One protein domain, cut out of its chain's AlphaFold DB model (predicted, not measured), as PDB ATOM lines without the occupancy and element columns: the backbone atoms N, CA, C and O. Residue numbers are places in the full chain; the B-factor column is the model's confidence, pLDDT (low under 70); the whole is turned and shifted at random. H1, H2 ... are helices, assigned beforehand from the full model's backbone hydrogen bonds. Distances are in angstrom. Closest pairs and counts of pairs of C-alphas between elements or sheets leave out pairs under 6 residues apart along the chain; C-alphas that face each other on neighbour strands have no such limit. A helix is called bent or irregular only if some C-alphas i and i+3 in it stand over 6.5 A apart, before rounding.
ATOM      1  N   VAL A 143     -37.708  16.400  68.359       58.28
ATOM      2  CA  VAL A 143     -36.331  16.817  68.024       58.28
ATOM      3  C   VAL A 143     -35.752  15.946  66.905       58.28
ATOM      4  O   VAL A 143     -35.052  16.458  66.025       58.28
ATOM      5  N   ASP A 144     -36.090  14.656  66.908       72.69
ATOM      6  CA  ASP A 144     -35.634  13.693  65.904       72.69
ATOM      7  C   ASP A 144     -36.339  13.911  64.555       72.69
ATOM      8  O   ASP A 144     -35.693  13.952  63.509       72.69
ATOM      9  N   GLU A 145     -37.638  14.233  64.570       80.88
ATOM     10  CA  GLU A 145     -38.386  14.595  63.357       80.88
ATOM     11  C   GLU A 145     -37.802  15.841  62.666       80.88
ATOM     12  O   GLU A 145     -37.596  15.873  61.449       80.88
ATOM     13  N   ALA A 146     -37.444  16.873  63.440       82.25
ATOM     14  CA  ALA A 146     -36.816  18.072  62.892       82.25
ATOM     15  C   ALA A 146     -35.425  17.785  62.293       82.25
ATOM     16  O   ALA A 146     -35.014  18.449  61.337       82.25
ATOM     17  N   ALA A 147     -34.666  16.839  62.857       85.81
ATOM     18  CA  ALA A 147     -33.379  16.403  62.311       85.81
ATOM     19  C   ALA A 147     -33.555  15.589  61.022       85.81
ATOM     20  O   ALA A 147     -32.841  15.827  60.044       85.81
ATOM     21  N   HIS A 148     -34.552  14.705  60.992       82.69
ATOM     22  CA  HIS A 148     -34.914  13.912  59.825       82.69
ATOM     23  C   HIS A 148     -35.359  14.793  58.649       82.69
ATOM     24  O   HIS A 148     -34.800  14.694  57.555       82.69
ATOM     25  N   SER A 149     -36.259  15.751  58.892       85.12
ATOM     26  CA  SER A 149     -36.695  16.727  57.883       85.12
ATOM     27  C   SER A 149     -35.523  17.535  57.309       85.12
ATOM     28  O   SER A 149     -35.415  17.708  56.095       85.12
ATOM     29  N   ARG A 150     -34.584  17.986  58.159       90.00
ATOM     30  CA  ARG A 150     -33.360  18.679  57.709       90.00
ATOM     31  C   ARG A 150     -32.465  17.789  56.846       90.00
ATOM     32  O   ARG A 150     -31.874  18.279  55.887       90.00
ATOM     33  N   SER A 151     -32.366  16.503  57.178       87.69
ATOM     34  CA  SER A 151     -31.596  15.521  56.411       87.69
ATOM     35  C   SER A 151     -32.171  15.296  55.009       87.69
ATOM     36  O   SER A 151     -31.422  15.326  54.032       87.69
ATOM     37  N   ILE A 152     -33.497  15.172  54.892       85.69
ATOM     38  CA  ILE A 152     -34.191  15.044  53.599       85.69
ATOM     39  C   ILE A 152     -34.026  16.316  52.759       85.69
ATOM     40  O   ILE A 152     -33.633  16.245  51.597       85.69
ATOM     41  N   LYS A 153     -34.253  17.496  53.352       89.06
ATOM     42  CA  LYS A 153     -34.059  18.781  52.653       89.06
ATOM     43  C   LYS A 153     -32.639  18.929  52.110       89.06
ATOM     44  O   LYS A 153     -32.462  19.359  50.976       89.06
ATOM     45  N   ARG A 154     -31.629  18.533  52.892       92.31
ATOM     46  CA  ARG A 154     -30.230  18.527  52.445       92.31
ATOM     47  C   ARG A 154     -30.033  17.608  51.245       92.31
ATOM     48  O   ARG A 154     -29.418  18.034  50.280       92.31
ATOM     49  N   ARG A 155     -30.569  16.383  51.281       89.62
ATOM     50  CA  ARG A 155     -30.463  15.442  50.155       89.62
ATOM     51  C   ARG A 155     -31.055  16.030  48.876       89.62
ATOM     52  O   ARG A 155     -30.386  15.972  47.851       89.62
ATOM     53  N   HIS A 156     -32.234  16.649  48.950       88.25
ATOM     54  CA  HIS A 156     -32.832  17.322  47.794       88.25
ATOM     55  C   HIS A 156     -31.949  18.447  47.249       88.25
ATOM     56  O   HIS A 156     -31.679  18.463  46.054       88.25
ATOM     57  N   LEU A 157     -31.437  19.334  48.110       91.38
ATOM     58  CA  LEU A 157     -30.557  20.427  47.679       91.38
ATOM     59  C   LEU A 157     -29.259  19.916  47.036       91.38
ATOM     60  O   LEU A 157     -28.829  20.444  46.019       91.38
ATOM     61  N   LEU A 158     -28.636  18.873  47.595       92.31
ATOM     62  CA  LEU A 158     -27.420  18.290  47.017       92.31
ATOM     63  C   LEU A 158     -27.685  17.656  45.645       92.31
ATOM     64  O   LEU A 158     -26.892  17.827  44.722       92.31
ATOM     65  N   GLN A 159     -28.811  16.956  45.494       89.44
ATOM     66  CA  GLN A 159     -29.228  16.402  44.204       89.44
ATOM     67  C   GLN A 159     -29.538  17.496  43.184       89.44
ATOM     68  O   GLN A 159     -29.187  17.350  42.016       89.44
ATOM     69  N   GLU A 160     -30.168  18.587  43.620       90.88
ATOM     70  CA  GLU A 160     -30.435  19.746  42.777       90.88
ATOM     71  C   GLU A 160     -29.130  20.357  42.271       90.88
ATOM     72  O   GLU A 160     -28.987  20.498  41.064       90.88
ATOM     73  N   ILE A 161     -28.145  20.592  43.149       93.44
ATOM     74  CA  ILE A 161     -26.821  21.105  42.762       93.44
ATOM     75  C   ILE A 161     -26.162  20.194  41.717       93.44
ATOM     76  O   ILE A 161     -25.700  20.673  40.685       93.44
ATOM     77  N   VAL A 162     -26.146  18.874  41.942       91.25
ATOM     78  CA  VAL A 162     -25.583  17.907  40.980       91.25
ATOM     79  C   VAL A 162     -26.320  17.966  39.642       91.25
ATOM     80  O   VAL A 162     -25.688  17.938  38.586       91.25
ATOM     81  N   LYS A 163     -27.653  18.047  39.674       89.00
ATOM     82  CA  LYS A 163     -28.489  18.122  38.474       89.00
ATOM     83  C   LYS A 163     -28.220  19.410  37.701       89.00
ATOM     84  O   LYS A 163     -27.953  19.340  36.503       89.00
ATOM     85  N   THR A 164     -28.263  20.565  38.362       92.00
ATOM     86  CA  THR A 164     -28.031  21.865  37.724       92.00
ATOM     87  C   THR A 164     -26.616  21.965  37.175       92.00
ATOM     88  O   THR A 164     -26.433  22.455  36.067       92.00
ATOM     89  N   GLU A 165     -25.628  21.434  37.897       93.25
ATOM     90  CA  GLU A 165     -24.238  21.411  37.450       93.25
ATOM     91  C   GLU A 165     -24.044  20.490  36.239       93.25
ATOM     92  O   GLU A 165     -23.428  20.872  35.245       93.25
ATOM     93  N   SER A 166     -24.633  19.290  36.264       91.12
ATOM     94  CA  SER A 166     -24.613  18.381  35.115       91.12
ATOM     95  C   SER A 166     -25.225  19.024  33.872       91.12
ATOM     96  O   SER A 166     -24.727  18.821  32.761       91.12
ATOM     97  N   ASP A 167     -26.310  19.772  34.048       88.44
ATOM     98  CA  ASP A 167     -27.021  20.429  32.958       88.44
ATOM     99  C   ASP A 167     -26.272  21.665  32.430       88.44
ATOM    100  O   ASP A 167     -26.277  21.962  31.229       88.44
ATOM    101  N   TYR A 168     -25.574  22.372  33.320       92.19
ATOM    102  CA  TYR A 168     -24.660  23.459  32.990       92.19
ATOM    103  C   TYR A 168     -23.487  22.965  32.136       92.19
ATOM    104  O   TYR A 168     -23.294  23.435  31.013       92.19
ATOM    105  N   VAL A 169     -22.781  21.932  32.605       92.75
ATOM    106  CA  VAL A 169     -21.665  21.286  31.896       92.75
ATOM    107  C   VAL A 169     -22.085  20.763  30.521       92.75
ATOM    108  O   VAL A 169     -21.347  20.919  29.547       92.75
ATOM    109  N   SER A 170     -23.270  20.151  30.412       90.25
ATOM    110  CA  SER A 170     -23.801  19.701  29.118       90.25
ATOM    111  C   SER A 170     -24.029  20.875  28.162       90.25
ATOM    112  O   SER A 170     -23.698  20.779  26.982       90.25
ATOM    113  N   GLY A 171     -24.542  21.999  28.671       89.75
ATOM    114  CA  GLY A 171     -24.687  23.236  27.903       89.75
ATOM    115  C   GLY A 171     -23.348  23.775  27.397       89.75
ATOM    116  O   GLY A 171     -23.228  24.089  26.216       89.75
ATOM    117  N   LEU A 172     -22.320  23.800  28.252       92.19
ATOM    118  CA  LEU A 172     -20.969  24.223  27.868       92.19
ATOM    119  C   LEU A 172     -20.345  23.314  26.804       92.19
ATOM    120  O   LEU A 172     -19.694  23.802  25.886       92.19
ATOM    121  N   LYS A 173     -20.567  21.997  26.894       91.44
ATOM    122  CA  LYS A 173     -20.135  21.032  25.867       91.44
ATOM    123  C   LYS A 173     -20.800  21.313  24.525       91.44
ATOM    124  O   LYS A 173     -20.110  21.401  23.513       91.44
ATOM    125  N   SER A 174     -22.120  21.492  24.523       90.38
ATOM    126  CA  SER A 174     -22.869  21.840  23.313       90.38
ATOM    127  C   SER A 174     -22.385  23.160  22.718       90.38
ATOM    128  O   SER A 174     -22.098  23.208  21.526       90.38
ATOM    129  N   LEU A 175     -22.206  24.198  23.540       90.12
ATOM    130  CA  LEU A 175     -21.700  25.487  23.078       90.12
ATOM    131  C   LEU A 175     -20.295  25.358  22.486       90.12
ATOM    132  O   LEU A 175     -20.072  25.788  21.362       90.12
ATOM    133  N   SER A 176     -19.361  24.724  23.200       90.25
ATOM    134  CA  SER A 176     -17.989  24.539  22.721       90.25
ATOM    135  C   SER A 176     -17.946  23.815  21.375       90.25
ATOM    136  O   SER A 176     -17.186  24.216  20.498       90.25
ATOM    137  N   ASN A 177     -18.773  22.783  21.184       89.19
ATOM    138  CA  ASN A 177     -18.853  22.059  19.914       89.19
ATOM    139  C   ASN A 177     -19.374  22.951  18.779       89.19
ATOM    140  O   ASN A 177     -18.828  22.929  17.678       89.19
ATOM    141  N   VAL A 178     -20.414  23.743  19.052       88.25
ATOM    142  CA  VAL A 178     -21.032  24.640  18.067       88.25
ATOM    143  C   VAL A 178     -20.083  25.776  17.683       88.25
ATOM    144  O   VAL A 178     -19.908  26.048  16.500       88.25
ATOM    145  N   LEU A 179     -19.419  26.413  18.650       87.25
ATOM    146  CA  LEU A 179     -18.478  27.498  18.359       87.25
ATOM    147  C   LEU A 179     -17.254  27.000  17.577       87.25
ATOM    148  O   LEU A 179     -16.794  27.679  16.659       87.25
ATOM    149  N   ASN A 180     -16.781  25.788  17.884       86.50
ATOM    150  CA  ASN A 180     -15.687  25.154  17.154       86.50
ATOM    151  C   ASN A 180     -16.081  24.809  15.705       86.50
ATOM    152  O   ASN A 180     -15.264  24.953  14.800       86.50
ATOM    153  N   LEU A 181     -17.340  24.420  15.457       87.31
ATOM    154  CA  LEU A 181     -17.856  24.186  14.101       87.31
ATOM    155  C   LEU A 181     -17.795  25.454  13.235       87.31
ATOM    156  O   LEU A 181     -17.488  25.380  12.049       87.31
ATOM    157  N   PHE A 182     -18.055  26.616  13.833       83.94
ATOM    158  CA  PHE A 182     -18.034  27.903  13.136       83.94
ATOM    159  C   PHE A 182     -16.661  28.572  13.097       83.94
ATOM    160  O   PHE A 182     -16.553  29.687  12.593       83.94
ATOM    161  N   SER A 183     -15.613  27.899  13.593       81.81
ATOM    162  CA  SER A 183     -14.248  28.442  13.641       81.81
ATOM    163  C   SER A 183     -14.188  29.828  14.292       81.81
ATOM    164  O   SER A 183     -13.439  30.703  13.857       81.81
ATOM    165  N   ILE A 184     -15.004  30.041  15.331       84.31
ATOM    166  CA  ILE A 184     -14.942  31.264  16.132       84.31
ATOM    167  C   ILE A 184     -13.562  31.340  16.786       84.31
ATOM    168  O   ILE A 184     -12.932  30.313  17.052       84.31
ATOM    169  N   ARG A 185     -13.092  32.569  17.019       86.44
ATOM    170  CA  ARG A 185     -11.762  32.891  17.551       86.44
ATOM    171  C   ARG A 185     -11.293  31.890  18.606       86.44
ATOM    172  O   ARG A 185     -12.013  31.584  19.565       86.44
ATOM    173  N   SER A 186     -10.079  31.382  18.414       86.81
ATOM    174  CA  SER A 186      -9.507  30.317  19.239       86.81
ATOM    175  C   SER A 186      -9.342  30.747  20.695       86.81
ATOM    176  O   SER A 186      -9.455  29.908  21.584       86.81
ATOM    177  N   GLU A 187      -9.156  32.042  20.957       87.81
ATOM    178  CA  GLU A 187      -9.064  32.611  22.301       87.81
ATOM    179  C   GLU A 187     -10.389  32.453  23.065       87.81
ATOM    180  O   GLU A 187     -10.402  32.033  24.223       87.81
ATOM    181  N   ILE A 188     -11.520  32.709  22.399       87.62
ATOM    182  CA  ILE A 188     -12.862  32.594  22.989       87.62
ATOM    183  C   ILE A 188     -13.211  31.121  23.211       87.62
ATOM    184  O   ILE A 188     -13.666  30.739  24.293       87.62
ATOM    185  N   CYS A 189     -12.944  30.274  22.212       88.75
ATOM    186  CA  CYS A 189     -13.141  28.831  22.324       88.75
ATOM    187  C   CYS A 189     -12.272  28.227  23.440       88.75
ATOM    188  O   CYS A 189     -12.759  27.419  24.233       88.75
ATOM    189  N   GLY A 190     -11.010  28.654  23.551       90.00
ATOM    190  CA  GLY A 190     -10.088  28.230  24.603       90.00
ATOM    191  C   GLY A 190     -10.557  28.641  25.998       90.00
ATOM    192  O   GLY A 190     -10.479  27.846  26.936       90.00
ATOM    193  N   ASN A 191     -11.115  29.844  26.140       91.00
ATOM    194  CA  ASN A 191     -11.658  30.299  27.413       91.00
ATOM    195  C   ASN A 191     -12.916  29.509  27.834       91.00
ATOM    196  O   ASN A 191     -12.987  29.022  28.964       91.00
ATOM    197  N   ILE A 192     -13.860  29.278  26.916       91.94
ATOM    198  CA  ILE A 192     -15.054  28.451  27.181       91.94
ATOM    199  C   ILE A 192     -14.656  27.017  27.536       91.94
ATOM    200  O   ILE A 192     -15.212  26.432  28.466       91.94
ATOM    201  N   GLN A 193     -13.662  26.457  26.845       92.81
ATOM    202  CA  GLN A 193     -13.120  25.139  27.157       92.81
ATOM    203  C   GLN A 193     -12.498  25.106  28.563       92.81
ATOM    204  O   GLN A 193     -12.744  24.164  29.317       92.81
ATOM    205  N   ARG A 194     -11.780  26.157  28.974       93.56
ATOM    206  CA  ARG A 194     -11.248  26.286  30.338       93.56
ATOM    207  C   ARG A 194     -12.355  26.348  31.393       93.56
ATOM    208  O   ARG A 194     -12.263  25.657  32.407       93.56
ATOM    209  N   ILE A 195     -13.403  27.143  31.161       94.25
ATOM    210  CA  ILE A 195     -14.586  27.204  32.037       94.25
ATOM    211  C   ILE A 195     -15.228  25.817  32.142       94.25
ATOM    212  O   ILE A 195     -15.502  25.325  33.237       94.25
ATOM    213  N   ARG A 196     -15.399  25.142  31.006       93.94
ATOM    214  CA  ARG A 196     -15.941  23.787  30.959       93.94
ATOM    215  C   ARG A 196     -15.103  22.802  31.769       93.94
ATOM    216  O   ARG A 196     -15.678  22.014  32.504       93.94
ATOM    217  N   GLU A 197     -13.778  22.832  31.675       94.38
ATOM    218  CA  GLU A 197     -12.893  21.935  32.433       94.38
ATOM    219  C   GLU A 197     -12.977  22.143  33.949       94.38
ATOM    220  O   GLU A 197     -12.918  21.173  34.712       94.38
ATOM    221  N   ILE A 198     -13.137  23.393  34.390       94.75
ATOM    222  CA  ILE A 198     -13.368  23.733  35.799       94.75
ATOM    223  C   ILE A 198     -14.662  23.063  36.288       94.75
ATOM    224  O   ILE A 198     -14.656  22.384  37.317       94.75
ATOM    225  N   HIS A 199     -15.739  23.198  35.516       95.50
ATOM    226  CA  HIS A 199     -17.057  22.660  35.855       95.50
ATOM    227  C   HIS A 199     -17.157  21.130  35.694       95.50
ATOM    228  O   HIS A 199     -17.711  20.457  36.557       95.50
ATOM    229  N   ASP A 200     -16.518  20.531  34.680       94.44
ATOM    230  CA  ASP A 200     -16.385  19.067  34.546       94.44
ATOM    231  C   ASP A 200     -15.678  18.484  35.791       94.44
ATOM    232  O   ASP A 200     -16.111  17.473  36.349       94.44
ATOM    233  N   ARG A 201     -14.618  19.143  36.287       94.56
ATOM    234  CA  ARG A 201     -13.918  18.718  37.510       94.56
ATOM    235  C   ARG A 201     -14.793  18.859  38.751       94.56
ATOM    236  O   ARG A 201     -14.816  17.942  39.569       94.56
ATOM    237  N   PHE A 202     -15.491  19.982  38.896       94.62
ATOM    238  CA  PHE A 202     -16.398  20.216  40.018       94.62
ATOM    239  C   PHE A 202     -17.538  19.186  40.044       94.62
ATOM    240  O   PHE A 202     -17.776  18.569  41.082       94.62
ATOM    241  N   LEU A 203     -18.156  18.898  38.897       93.56
ATOM    242  CA  LEU A 203     -19.191  17.872  38.763       93.56
ATOM    243  C   LEU A 203     -18.698  16.483  39.189       93.56
ATOM    244  O   LEU A 203     -19.409  15.772  39.899       93.56
ATOM    245  N   LEU A 204     -17.480  16.099  38.793       92.88
ATOM    246  CA  LEU A 204     -16.880  14.830  39.218       92.88
ATOM    247  C   LEU A 204     -16.715  14.762  40.743       92.88
ATOM    248  O   LEU A 204     -17.024  13.735  41.346       92.88
ATOM    249  N   GLN A 205     -16.279  15.850  41.385       92.62
ATOM    250  CA  GLN A 205     -16.168  15.896  42.846       92.62
ATOM    251  C   GLN A 205     -17.537  15.822  43.526       92.62
ATOM    252  O   GLN A 205     -17.706  15.053  44.472       92.62
ATOM    253  N   LEU A 206     -18.544  16.535  43.013       92.00
ATOM    254  CA  LEU A 206     -19.908  16.455  43.536       92.00
ATOM    255  C   LEU A 206     -20.469  15.031  43.476       92.00
ATOM    256  O   LEU A 206     -21.077  14.577  44.444       92.00
ATOM    257  N   GLN A 207     -20.248  14.318  42.369       89.81
ATOM    258  CA  GLN A 207     -20.704  12.934  42.201       89.81
ATOM    259  C   GLN A 207     -19.974  11.949  43.124       89.81
ATOM    260  O   GLN A 207     -20.565  10.950  43.534       89.81
ATOM    261  N   ASN A 208     -18.717  12.230  43.484       88.12
ATOM    262  CA  ASN A 208     -17.972  11.433  44.460       88.12
ATOM    263  C   ASN A 208     -18.490  11.645  45.891       88.12
ATOM    264  O   ASN A 208     -18.588  10.693  46.663       88.12
ATOM    265  N   VAL A 209     -18.813  12.893  46.244       85.88
ATOM    266  CA  VAL A 209     -19.256  13.280  47.594       85.88
ATOM    267  C   VAL A 209     -20.737  12.983  47.827       85.88
ATOM    268  O   VAL A 209     -21.128  12.662  48.947       85.88
ATOM    269  N   THR A 210     -21.559  13.078  46.783       83.56
ATOM    270  CA  THR A 210     -23.001  12.815  46.824       83.56
ATOM    271  C   THR A 210     -23.278  11.523  46.059       83.56
ATOM    272  O   THR A 210     -23.462  11.565  44.839       83.56
ATOM    273  N   PRO A 211     -23.323  10.355  46.736       70.69
ATOM    274  CA  PRO A 211     -23.645   9.103  46.074       70.69
ATOM    275  C   PRO A 211     -24.990   9.241  45.367       70.69
ATOM    276  O   PRO A 211     -25.975   9.663  45.983       70.69
ATOM    277  N   PRO A 265     -24.960  15.796  57.358       90.88
ATOM    278  CA  PRO A 265     -24.315  17.111  57.391       90.88
ATOM    279  C   PRO A 265     -22.875  17.125  56.852       90.88
ATOM    280  O   PRO A 265     -22.477  18.142  56.286       90.88
ATOM    281  N   TYR A 266     -22.119  16.031  56.978       91.38
ATOM    282  CA  TYR A 266     -20.775  15.914  56.410       91.38
ATOM    283  C   TYR A 266     -20.774  15.952  54.873       91.38
ATOM    284  O   TYR A 266     -19.940  16.643  54.297       91.38
ATOM    285  N   GLU A 267     -21.747  15.315  54.203       90.88
ATOM    286  CA  GLU A 267     -21.895  15.398  52.735       90.88
ATOM    287  C   GLU A 267     -22.028  16.865  52.289       90.88
ATOM    288  O   GLU A 267     -21.344  17.311  51.371       90.88
ATOM    289  N   ALA A 268     -22.860  17.651  52.981       92.62
ATOM    290  CA  ALA A 268     -23.030  19.071  52.661       92.62
ATOM    291  C   ALA A 268     -21.792  19.919  52.970       92.62
ATOM    292  O   ALA A 268     -21.532  20.887  52.258       92.62
ATOM    293  N   LEU A 269     -21.034  19.576  54.015       94.19
ATOM    294  CA  LEU A 269     -19.776  20.252  54.323       94.19
ATOM    295  C   LEU A 269     -18.747  20.040  53.207       94.19
ATOM    296  O   LEU A 269     -18.101  20.996  52.786       94.19
ATOM    297  N   GLU A 270     -18.612  18.810  52.717       94.44
ATOM    298  CA  GLU A 270     -17.691  18.496  51.625       94.44
ATOM    299  C   GLU A 270     -18.112  19.187  50.323       94.44
ATOM    300  O   GLU A 270     -17.282  19.818  49.673       94.44
ATOM    301  N   VAL A 271     -19.408  19.198  49.992       94.31
ATOM    302  CA  VAL A 271     -19.911  19.975  48.845       94.31
ATOM    303  C   VAL A 271     -19.621  21.470  49.002       94.31
ATOM    304  O   VAL A 271     -19.188  22.114  48.048       94.31
ATOM    305  N   ALA A 272     -19.780  22.033  50.204       94.81
ATOM    306  CA  ALA A 272     -19.443  23.431  50.459       94.81
ATOM    307  C   ALA A 272     -17.945  23.727  50.248       94.81
ATOM    308  O   ALA A 272     -17.602  24.785  49.724       94.81
ATOM    309  N   ARG A 273     -17.053  22.791  50.601       94.69
ATOM    310  CA  ARG A 273     -15.610  22.909  50.331       94.69
ATOM    311  C   ARG A 273     -15.300  22.883  48.837       94.69
ATOM    312  O   ARG A 273     -14.443  23.636  48.387       94.69
ATOM    313  N   GLU A 274     -15.992  22.050  48.063       94.19
ATOM    314  CA  GLU A 274     -15.831  22.035  46.605       94.19
ATOM    315  C   GLU A 274     -16.338  23.332  45.954       94.19
ATOM    316  O   GLU A 274     -15.690  23.852  45.046       94.19
ATOM    317  N   ILE A 275     -17.428  23.916  46.462       94.12
ATOM    318  CA  ILE A 275     -17.919  25.231  46.011       94.12
ATOM    319  C   ILE A 275     -16.904  26.341  46.327       94.12
ATOM    320  O   ILE A 275     -16.678  27.226  45.501       94.12
ATOM    321  N   ASP A 276     -16.254  26.296  47.491       92.75
ATOM    322  CA  ASP A 276     -15.211  27.265  47.850       92.75
ATOM    323  C   ASP A 276     -14.027  27.206  46.866       92.75
ATOM    324  O   ASP A 276     -13.580  28.237  46.361       92.75
ATOM    325  N   LYS A 277     -13.594  25.999  46.476       91.69
ATOM    326  CA  LYS A 277     -12.567  25.804  45.432       91.69
ATOM    327  C   LYS A 277     -13.020  26.315  44.063       91.69
ATOM    328  O   LYS A 277     -12.227  26.928  43.344       91.69
ATOM    329  N   LEU A 278     -14.284  26.087  43.704       90.56
ATOM    330  CA  LEU A 278     -14.865  26.606  42.467       90.56
ATOM    331  C   LEU A 278     -14.823  28.140  42.448       90.56
ATOM    332  O   LEU A 278     -14.472  28.727  41.427       90.56
ATOM    333  N   SER A 279     -15.071  28.786  43.592       88.25
ATOM    334  CA  SER A 279     -15.115  30.248  43.696       88.25
ATOM    335  C   SER A 279     -13.801  30.948  43.332       88.25
ATOM    336  O   SER A 279     -13.792  32.036  42.755       88.25
ATOM    337  N   ILE A 280     -12.670  30.300  43.601       85.44
ATOM    338  CA  ILE A 280     -11.339  30.809  43.252       85.44
ATOM    339  C   ILE A 280     -11.130  30.767  41.730       85.44
ATOM    340  O   ILE A 280     -10.395  31.580  41.173       85.44
ATOM    341  N   SER A 281     -11.818  29.854  41.044       85.19
ATOM    342  CA  SER A 281     -11.681  29.627  39.603       85.19
ATOM    343  C   SER A 281     -12.495  30.613  38.748       85.19
ATOM    344  O   SER A 281     -12.412  30.570  37.520       85.19
ATOM    345  N   PHE A 282     -13.231  31.551  39.367       84.56
ATOM    346  CA  PHE A 282     -14.035  32.559  38.658       84.56
ATOM    347  C   PHE A 282     -13.217  33.571  37.844       84.56
ATOM    348  O   PHE A 282     -13.789  34.317  37.053       84.56
ATOM    349  N   THR A 283     -11.890  33.592  37.968       87.31
ATOM    350  CA  THR A 283     -11.037  34.428  37.108       87.31
ATOM    351  C   THR A 283     -11.154  34.049  35.629       87.31
ATOM    352  O   THR A 283     -11.003  34.914  34.775       87.31
ATOM    353  N   ALA A 284     -11.475  32.790  35.308       87.56
ATOM    354  CA  ALA A 284     -11.713  32.369  33.924       87.56
ATOM    355  C   ALA A 284     -12.917  33.096  33.295       87.56
ATOM    356  O   ALA A 284     -12.879  33.454  32.120       87.56
ATOM    357  N   TYR A 285     -13.946  33.388  34.097       90.38
ATOM    358  CA  TYR A 285     -15.125  34.132  33.653       90.38
ATOM    359  C   TYR A 285     -14.842  35.619  33.436       90.38
ATOM    360  O   TYR A 285     -15.479  36.243  32.600       90.38
ATOM    361  N   GLU A 286     -13.881  36.200  34.153       90.00
ATOM    362  CA  GLU A 286     -13.474  37.597  33.946       90.00
ATOM    363  C   GLU A 286     -12.888  37.799  32.538       90.00
ATOM    364  O   GLU A 286     -13.233  38.749  31.830       90.00
ATOM    365  N   GLU A 287     -12.070  36.844  32.101       89.75
ATOM    366  CA  GLU A 287     -11.517  36.797  30.749       89.75
ATOM    367  C   GLU A 287     -12.599  36.489  29.696       89.75
ATOM    368  O   GLU A 287     -12.617  37.126  28.643       89.75
ATOM    369  N   PHE A 288     -13.560  35.599  29.986       90.06
ATOM    370  CA  PHE A 288     -14.719  35.378  29.110       90.06
ATOM    371  C   PHE A 288     -15.535  36.655  28.904       90.06
ATOM    372  O   PHE A 288     -15.789  37.056  27.771       90.06
ATOM    373  N   CYS A 289     -15.925  37.317  29.998       89.12
ATOM    374  CA  CYS A 289     -16.740  38.526  29.960       89.12
ATOM    375  C   CYS A 289     -16.055  39.644  29.170       89.12
ATOM    376  O   CYS A 289     -16.728  40.380  28.455       89.12
ATOM    377  N   SER A 290     -14.725  39.743  29.259       89.44
ATOM    378  CA  SER A 290     -13.940  40.716  28.489       89.44
ATOM    379  C   SER A 290     -14.021  40.471  26.976       89.44
ATOM    380  O   SER A 290     -13.933  41.413  26.196       89.44
ATOM    381  N   ASN A 291     -14.244  39.222  26.561       88.19
ATOM    382  CA  ASN A 291     -14.352  38.815  25.159       88.19
ATOM    383  C   ASN A 291     -15.802  38.588  24.685       88.19
ATOM    384  O   ASN A 291     -16.030  38.265  23.519       88.19
ATOM    385  N   TYR A 292     -16.799  38.756  25.558       89.88
ATOM    386  CA  TYR A 292     -18.201  38.446  25.253       89.88
ATOM    387  C   TYR A 292     -18.791  39.348  24.161       89.88
ATOM    388  O   TYR A 292     -19.571  38.899  23.317       89.88
ATOM    389  N   GLU A 293     -18.396  40.621  24.137       89.88
ATOM    390  CA  GLU A 293     -18.835  41.556  23.099       89.88
ATOM    391  C   GLU A 293     -18.337  41.122  21.713       89.88
ATOM    392  O   GLU A 293     -19.111  41.086  20.755       89.88
ATOM    393  N   LEU A 294     -17.076  40.690  21.626       90.38
ATOM    394  CA  LEU A 294     -16.476  40.156  20.402       90.38
ATOM    395  C   LEU A 294     -17.186  38.876  19.945       90.38
ATOM    396  O   LEU A 294     -17.525  38.757  18.771       90.38
ATOM    397  N   LEU A 295     -17.494  37.961  20.872       90.12
ATOM    398  CA  LEU A 295     -18.286  36.761  20.575       90.12
ATOM    399  C   LEU A 295     -19.658  37.121  19.989       90.12
ATOM    400  O   LEU A 295     -20.102  36.520  19.012       90.12
ATOM    401  N   THR A 296     -20.327  38.117  20.565       89.75
ATOM    402  CA  THR A 296     -21.652  38.557  20.109       89.75
ATOM    403  C   THR A 296     -21.587  39.158  18.702       89.75
ATOM    404  O   THR A 296     -22.457  38.881  17.873       89.75
ATOM    405  N   GLN A 297     -20.538  39.930  18.403       90.50
ATOM    406  CA  GLN A 297     -20.285  40.463  17.062       90.50
ATOM    407  C   GLN A 297     -20.007  39.344  16.048       90.50
ATOM    408  O   GLN A 297     -20.625  39.327  14.983       90.50
ATOM    409  N   ASP A 298     -19.149  38.380  16.391       89.62
ATOM    410  CA  ASP A 298     -18.818  37.243  15.524       89.62
ATOM    411  C   ASP A 298     -20.075  36.401  15.211       89.62
ATOM    412  O   ASP A 298     -20.327  36.044  14.058       89.62
ATOM    413  N   VAL A 299     -20.938  36.162  16.206       88.88
ATOM    414  CA  VAL A 299     -22.223  35.462  16.019       88.88
ATOM    415  C   VAL A 299     -23.196  36.276  15.156       88.88
ATOM    416  O   VAL A 299     -23.902  35.711  14.318       88.88
ATOM    417  N   ALA A 300     -23.243  37.600  15.316       89.81
ATOM    418  CA  ALA A 300     -24.086  38.463  14.488       89.81
ATOM    419  C   ALA A 300     -23.631  38.482  13.018       89.81
ATOM    420  O   ALA A 300     -24.471  38.479  12.113       89.81
ATOM    421  N   LEU A 301     -22.319  38.465  12.768       89.19
ATOM    422  CA  LEU A 301     -21.754  38.338  11.424       89.19
ATOM    423  C   LEU A 301     -22.064  36.970  10.814       89.19
ATOM    424  O   LEU A 301     -22.507  36.912   9.668       89.19
ATOM    425  N   LEU A 302     -21.921  35.891  11.589       88.19
ATOM    426  CA  LEU A 302     -22.268  34.536  11.157       88.19
ATOM    427  C   LEU A 302     -23.743  34.429  10.737       88.19
ATOM    428  O   LEU A 302     -24.060  33.858   9.696       88.19
ATOM    429  N   ARG A 303     -24.656  35.031  11.505       87.88
ATOM    430  CA  ARG A 303     -26.087  35.070  11.153       87.88
ATOM    431  C   ARG A 303     -26.365  35.781   9.838       87.88
ATOM    432  O   ARG A 303     -27.305  35.417   9.142       87.88
ATOM    433  N   ARG A 304     -25.578  36.807   9.516       88.06
ATOM    434  CA  ARG A 304     -25.717  37.586   8.279       88.06
ATOM    435  C   ARG A 304     -25.079  36.904   7.073       88.06
ATOM    436  O   ARG A 304     -25.565  37.092   5.965       88.06
ATOM    437  N   SER A 305     -24.000  36.149   7.270       87.19
ATOM    438  CA  SER A 305     -23.273  35.493   6.177       87.19
ATOM    439  C   SER A 305     -23.937  34.197   5.707       87.19
ATOM    440  O   SER A 305     -23.778  33.794   4.556       87.19
ATOM    441  N   VAL A 306     -24.705  33.549   6.579       86.44
ATOM    442  CA  VAL A 306     -25.379  32.285   6.298       86.44
ATOM    443  C   VAL A 306     -26.756  32.521   5.663       86.44
ATOM    444  O   VAL A 306     -27.676  33.004   6.316       86.44
ATOM    445  N   GLN A 307     -26.942  32.081   4.414       82.12
ATOM    446  CA  GLN A 307     -28.217  32.222   3.689       82.12
ATOM    447  C   GLN A 307     -29.387  31.430   4.312       82.12
ATOM    448  O   GLN A 307     -30.521  31.895   4.276       82.12
ATOM    449  N   ASN A 308     -29.127  30.261   4.914       85.94
ATOM    450  CA  ASN A 308     -30.150  29.366   5.478       85.94
ATOM    451  C   ASN A 308     -30.012  29.203   7.000       85.94
ATOM    452  O   ASN A 308     -29.915  28.081   7.506       85.94
ATOM    453  N   TRP A 309     -30.000  30.317   7.742       88.06
ATOM    454  CA  TRP A 309     -29.812  30.301   9.200       88.06
ATOM    455  C   TRP A 309     -30.785  29.357   9.920       88.06
ATOM    456  O   TRP A 309     -30.359  28.603  10.785       88.06
ATOM    457  N   GLY A 310     -32.062  29.324   9.523       85.94
ATOM    458  CA  GLY A 310     -33.066  28.472  10.172       85.94
ATOM    459  C   GLY A 310     -32.747  26.972  10.117       85.94
ATOM    460  O   GLY A 310     -32.974  26.262  11.089       85.94
ATOM    461  N   VAL A 311     -32.160  26.482   9.018       87.75
ATOM    462  CA  VAL A 311     -31.750  25.069   8.900       87.75
ATOM    463  C   VAL A 311     -30.538  24.780   9.783       87.75
ATOM    464  O   VAL A 311     -30.454  23.719  10.399       87.75
ATOM    465  N   LEU A 312     -29.608  25.731   9.873       86.31
ATOM    466  CA  LEU A 312     -28.451  25.615  10.755       86.31
ATOM    467  C   LEU A 312     -28.844  25.681  12.227       86.31
ATOM    468  O   LEU A 312     -28.303  24.910  13.010       86.31
ATOM    469  N   ASP A 313     -29.812  26.515  12.600       87.12
ATOM    470  CA  ASP A 313     -30.318  26.598  13.972       87.12
ATOM    471  C   ASP A 313     -31.007  25.287  14.392       87.12
ATOM    472  O   ASP A 313     -30.727  24.764  15.467       87.12
ATOM    473  N   LEU A 314     -31.784  24.663  13.495       88.25
ATOM    474  CA  LEU A 314     -32.318  23.305  13.694       88.25
ATOM    475  C   LEU A 314     -31.205  22.248  13.813       88.25
ATOM    476  O   LEU A 314     -31.308  21.304  14.598       88.25
ATOM    477  N   GLY A 315     -30.123  22.399  13.044       87.94
ATOM    478  CA  GLY A 315     -28.939  21.547  13.145       87.94
ATOM    479  C   GLY A 315     -28.229  21.690  14.494       87.94
ATOM    480  O   GLY A 315     -27.891  20.688  15.121       87.94
ATOM    481  N   ILE A 316     -28.053  22.923  14.974       88.56
ATOM    482  CA  ILE A 316     -27.504  23.239  16.301       88.56
ATOM    483  C   ILE A 316     -28.395  22.646  17.392       88.56
ATOM    484  O   ILE A 316     -27.892  22.007  18.318       88.56
ATOM    485  N   GLU A 317     -29.712  22.779  17.253       88.94
ATOM    486  CA  GLU A 317     -30.685  22.205  18.172       88.94
ATOM    487  C   GLU A 317     -30.535  20.674  18.250       88.94
ATOM    488  O   GLU A 317     -30.416  20.107  19.343       88.94
ATOM    489  N   ALA A 318     -30.476  19.994  17.102       87.44
ATOM    490  CA  ALA A 318     -30.287  18.548  17.030       87.44
ATOM    491  C   ALA A 318     -28.933  18.101  17.611       87.44
ATOM    492  O   ALA A 318     -28.863  17.105  18.340       87.44
ATOM    493  N   LEU A 319     -27.863  18.859  17.351       86.38
ATOM    494  CA  LEU A 319     -26.544  18.614  17.936       86.38
ATOM    495  C   LEU A 319     -26.584  18.757  19.459       86.38
ATOM    496  O   LEU A 319     -26.091  17.872  20.160       86.38
ATOM    497  N   SER A 320     -27.227  19.805  19.982       86.12
ATOM    498  CA  SER A 320     -27.347  20.038  21.425       86.12
ATOM    499  C   SER A 320     -28.054  18.881  22.146       86.12
ATOM    500  O   SER A 320     -27.587  18.434  23.194       86.12
ATOM    501  N   LYS A 321     -29.105  18.314  21.532       83.62
ATOM    502  CA  LYS A 321     -29.819  17.119  22.015       83.62
ATOM    503  C   LYS A 321     -28.922  15.880  22.059       83.62
ATOM    504  O   LYS A 321     -29.044  15.050  22.958       83.62
ATOM    505  N   SER A 322     -28.004  15.736  21.101       80.44
ATOM    506  CA  SER A 322     -27.138  14.552  21.006       80.44
ATOM    507  C   SER A 322     -26.089  14.468  22.123       80.44
ATOM    508  O   SER A 322     -25.749  13.360  22.550       80.44
ATOM    509  N   VAL A 323     -25.632  15.623  22.626       74.94
ATOM    510  CA  VAL A 323     -24.584  15.761  23.658       74.94
ATOM    511  C   VAL A 323     -25.087  15.364  25.054       74.94
ATOM    512  O   VAL A 323     -24.288  15.067  25.945       74.94
ATOM    513  N   VAL A 324     -26.407  15.282  25.247       69.12
ATOM    514  CA  VAL A 324     -27.008  14.857  26.515       69.12
ATOM    515  C   VAL A 324     -26.697  13.378  26.786       69.12
ATOM    516  O   VAL A 324     -27.034  12.486  25.995       69.12
ATOM    517  N   SER A 325     -26.071  13.118  27.940       62.94
ATOM    518  CA  SER A 325     -25.777  11.769  28.446       62.94
ATOM    519  C   SER A 325     -27.034  10.895  28.466       62.94
ATOM    520  O   SER A 325     -28.108  11.364  28.845       62.94
ATOM    521  N   MET A 326     -26.902   9.610  28.117       54.28
ATOM    522  CA  MET A 326     -28.017   8.650  28.062       54.28
ATOM    523  C   MET A 326     -28.844   8.593  29.357       54.28
ATOM    524  O   MET A 326     -30.044   8.337  29.299       54.28
ATOM    525  N   GLU A 327     -28.222   8.861  30.508       49.81
ATOM    526  CA  GLU A 327     -28.893   8.876  31.813       49.81
ATOM    527  C   GLU A 327     -29.791  10.114  32.009       49.81
ATOM    528  O   GLU A 327     -30.862  10.004  32.599       49.81
ATOM    529  N   ASN A 328     -29.428  11.258  31.419       57.69
ATOM    530  CA  ASN A 328     -30.227  12.488  31.470       57.69
ATOM    531  C   ASN A 328     -31.250  12.582  30.329       57.69
ATOM    532  O   ASN A 328     -32.209  13.342  30.436       57.69
ATOM    533  N   ARG A 329     -31.108  11.779  29.260       57.22
ATOM    534  CA  ARG A 329     -32.020  11.803  28.100       57.22
ATOM    535  C   ARG A 329     -33.487  11.615  28.473       57.22
ATOM    536  O   ARG A 329     -34.322  12.273  27.882       57.22
ATOM    537  N   LYS A 330     -33.808  10.781  29.469       54.56
ATOM    538  CA  LYS A 330     -35.205  10.562  29.906       54.56
ATOM    539  C   LYS A 330     -35.856  11.788  30.552       54.56
ATOM    540  O   LYS A 330     -37.076  11.862  30.591       54.56
ATOM    541  N   MET A 331     -35.061  12.702  31.106       55.72
ATOM    542  CA  MET A 331     -35.560  13.907  31.778       55.72
ATOM    543  C   MET A 331     -35.465  15.149  30.880       55.72
ATOM    544  O   MET A 331     -36.226  16.089  31.066       55.72
ATOM    545  N   GLU A 332     -34.559  15.126  29.900       58.47
ATOM    546  CA  GLU A 332     -34.217  16.251  29.022       58.47
ATOM    547  C   GLU A 332     -34.663  16.029  27.557       58.47
ATOM    548  O   GLU A 332     -34.272  16.788  26.678       58.47
ATOM    549  N   GLU A 333     -35.472  15.002  27.254       56.66
ATOM    550  CA  GLU A 333     -35.879  14.642  25.875       56.66
ATOM    551  C   GLU A 333     -36.581  15.790  25.123       56.66
ATOM    552  O   GLU A 333     -36.510  15.886  23.897       56.66
ATOM    553  N   SER A 334     -37.222  16.697  25.864       59.91
ATOM    554  CA  SER A 334     -37.885  17.887  25.329       59.91
ATOM    555  C   SER A 334     -36.997  19.129  25.275       59.91
ATOM    556  O   SER A 334     -37.402  20.124  24.675       59.91
ATOM    557  N   LYS A 335     -35.808  19.111  25.890       71.44
ATOM    558  CA  LYS A 335     -34.955  20.293  25.967       71.44
ATOM    559  C   LYS A 335     -34.051  20.358  24.758       71.44
ATOM    560  O   LYS A 335     -33.240  19.476  24.481       71.44
ATOM    561  N   SER A 336     -34.213  21.438  24.028       73.88
ATOM    562  CA  SER A 336     -33.501  21.703  22.805       73.88
ATOM    563  C   SER A 336     -33.016  23.140  22.879       73.88
ATOM    564  O   SER A 336     -33.753  24.017  23.325       73.88
ATOM    565  N   LEU A 337     -31.726  23.349  22.623       82.31
ATOM    566  CA  LEU A 337     -31.085  24.636  22.862       82.31
ATOM    567  C   LEU A 337     -30.638  25.210  21.526       82.31
ATOM    568  O   LEU A 337     -29.855  24.587  20.806       82.31
ATOM    569  N   THR A 338     -31.129  26.404  21.218       85.56
ATOM    570  CA  THR A 338     -30.626  27.210  20.104       85.56
ATOM    571  C   THR A 338     -29.269  27.810  20.468       85.56
ATOM    572  O   THR A 338     -28.852  27.808  21.633       85.56
ATOM    573  N   LEU A 339     -28.565  28.389  19.490       83.88
ATOM    574  CA  LEU A 339     -27.304  29.084  19.777       83.88
ATOM    575  C   LEU A 339     -27.481  30.210  20.814       83.88
ATOM    576  O   LEU A 339     -26.602  30.412  21.648       83.88
ATOM    577  N   ASN A 340     -28.612  30.923  20.792       85.56
ATOM    578  CA  ASN A 340     -28.896  31.968  21.780       85.56
ATOM    579  C   ASN A 340     -29.010  31.391  23.193       85.56
ATOM    580  O   ASN A 340     -28.400  31.923  24.117       85.56
ATOM    581  N   ASP A 341     -29.735  30.281  23.351       86.69
ATOM    582  CA  ASP A 341     -29.920  29.640  24.657       86.69
ATOM    583  C   ASP A 341     -28.585  29.149  25.232       86.69
ATOM    584  O   ASP A 341     -28.333  29.242  26.435       86.69
ATOM    585  N   LEU A 342     -27.697  28.657  24.363       85.88
ATOM    586  CA  LEU A 342     -26.355  28.217  24.739       85.88
ATOM    587  C   LEU A 342     -25.452  29.380  25.168       85.88
ATOM    588  O   LEU A 342     -24.712  29.239  26.137       85.88
ATOM    589  N   LEU A 343     -25.522  30.528  24.488       83.75
ATOM    590  CA  LEU A 343     -24.751  31.721  24.856       83.75
ATOM    591  C   LEU A 343     -25.206  32.299  26.201       83.75
ATOM    592  O   LEU A 343     -24.369  32.671  27.026       83.75
ATOM    593  N   ILE A 344     -26.519  32.304  26.459       84.62
ATOM    594  CA  ILE A 344     -27.084  32.747  27.741       84.62
ATOM    595  C   ILE A 344     -26.585  31.867  28.890       84.62
ATOM    596  O   ILE A 344     -26.341  32.382  29.972       84.62
ATOM    597  N   LYS A 345     -26.353  30.563  28.671       82.06
ATOM    598  CA  LYS A 345     -25.812  29.688  29.723       82.06
ATOM    599  C   LYS A 345     -24.428  30.113  30.230       82.06
ATOM    600  O   LYS A 345     -24.086  29.725  31.335       82.06
ATOM    601  N   VAL A 346     -23.619  30.854  29.473       74.94
ATOM    602  CA  VAL A 346     -22.263  31.271  29.913       74.94
ATOM    603  C   VAL A 346     -22.232  32.716  30.417       74.94
ATOM    604  O   VAL A 346     -21.254  33.124  31.042       74.94
TER     605      VAL A 346
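This is residues 143 to 211 and 265 to 346 of the 347 residues of a protein of Aspergillus sclerotialis (UniProt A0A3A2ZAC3). A long helix, H1, makes the spine of a loose, elongated three-helix bundle, with H2 folding back along it and H3 running up beside both. From the far end of H3 the chain sweeps in an arc through the bent helix H4 to the last part of H1, where H5 folds back and crosses H1; the short helix H7 packs on H1 there, and the small H6 touches no helix. Residues 143 to 149 of H1 stick out at one end, and the turn at residues 304 to 311 at the other. The printed part has 151 residues with seven named helices, H1 to H7, no named strand, and is all helix; its radius of gyration of the C-alphas is 18.3 A and its spans are 66 by 34 by 20 A.

H1, residues 143 to 181, is the hub, touching four other helices. With H2, residues 186 to 209, and H3, residues 265 to 280, it forms an up and down bundle, each helix running against the one before it. H1 and H2 are a hairpin: residues 162 to 180 of H1 touch H2 at a shallow tilt of 26 degrees, opposite ways, closest at the C-alphas of Leu 172 and Arg 196, 5.9 A. Residues 151 to 158 of H1 touch residues 265 to 271 of H3, closest at the C-alphas of Leu 158 and Ala 268, 7.2 A; they run the same way at a shallow tilt of 33 degrees, only just short of steep. H2 touches H3 with residues 198 to 209, opposite ways at a shallow tilt of 14 degrees, closest at the C-alphas of Val 209 and Glu 267, 6.2 A. H4, residues 283 to 305, was assigned as one helix by its hydrogen bonds but is bent, with C-alphas 290 and 293 7.3 A apart; its arms H4a, residues 283 to 290, and H4b, residues 293 to 305, stand at a steep tilt of 52 degrees. H4a touches residues 188 to 195 of H2, closest at the C-alphas of Asn 191 and Phe 288, 6.2 A. Residues 171 to 178 of H1 touch both H5, residues 309 to 322, and H7, residues 339 to 344, each at a steep tilt of 46 degrees, opposite ways; the closest C-alphas are Ser 174 and Ser 320, 5.2 A, and Leu 175 and Leu 342, 5.6 A. H4b and H7 are near each other, while H6, residues 329 to 332, is apart from H1. Every O i to N i+4 pair is within hydrogen-bond range in H1, H2, H4a, H4b, H5 and H7, and 11 of 12 in H3; H6 is too short for such a pair, and 0 of its 1 O i to N i+3 pair is within range.

H1 runs 57.5 A from C-alpha 143 at (-36.331, 16.817, 68.024) to C-alpha 181 at (-17.856, 24.186, 14.101). H2 is 34.5 A long, H3 23.6 A, H5 19.9 A and H4b 18.5 A. H7 ends at C-alpha 344, (-27.084, 32.747, 27.741).

The C-alphas farthest apart are those of Val 143 and Gln 307, 66.6 A. Residues 212 to 264 are not printed, and C-alphas 211 and 265 are 13.9 A apart across the cut. Of the links printed whole, none is long. Mean pLDDT of the printed part is 85.9; residue 143 and residues 324 to 334 are under 70.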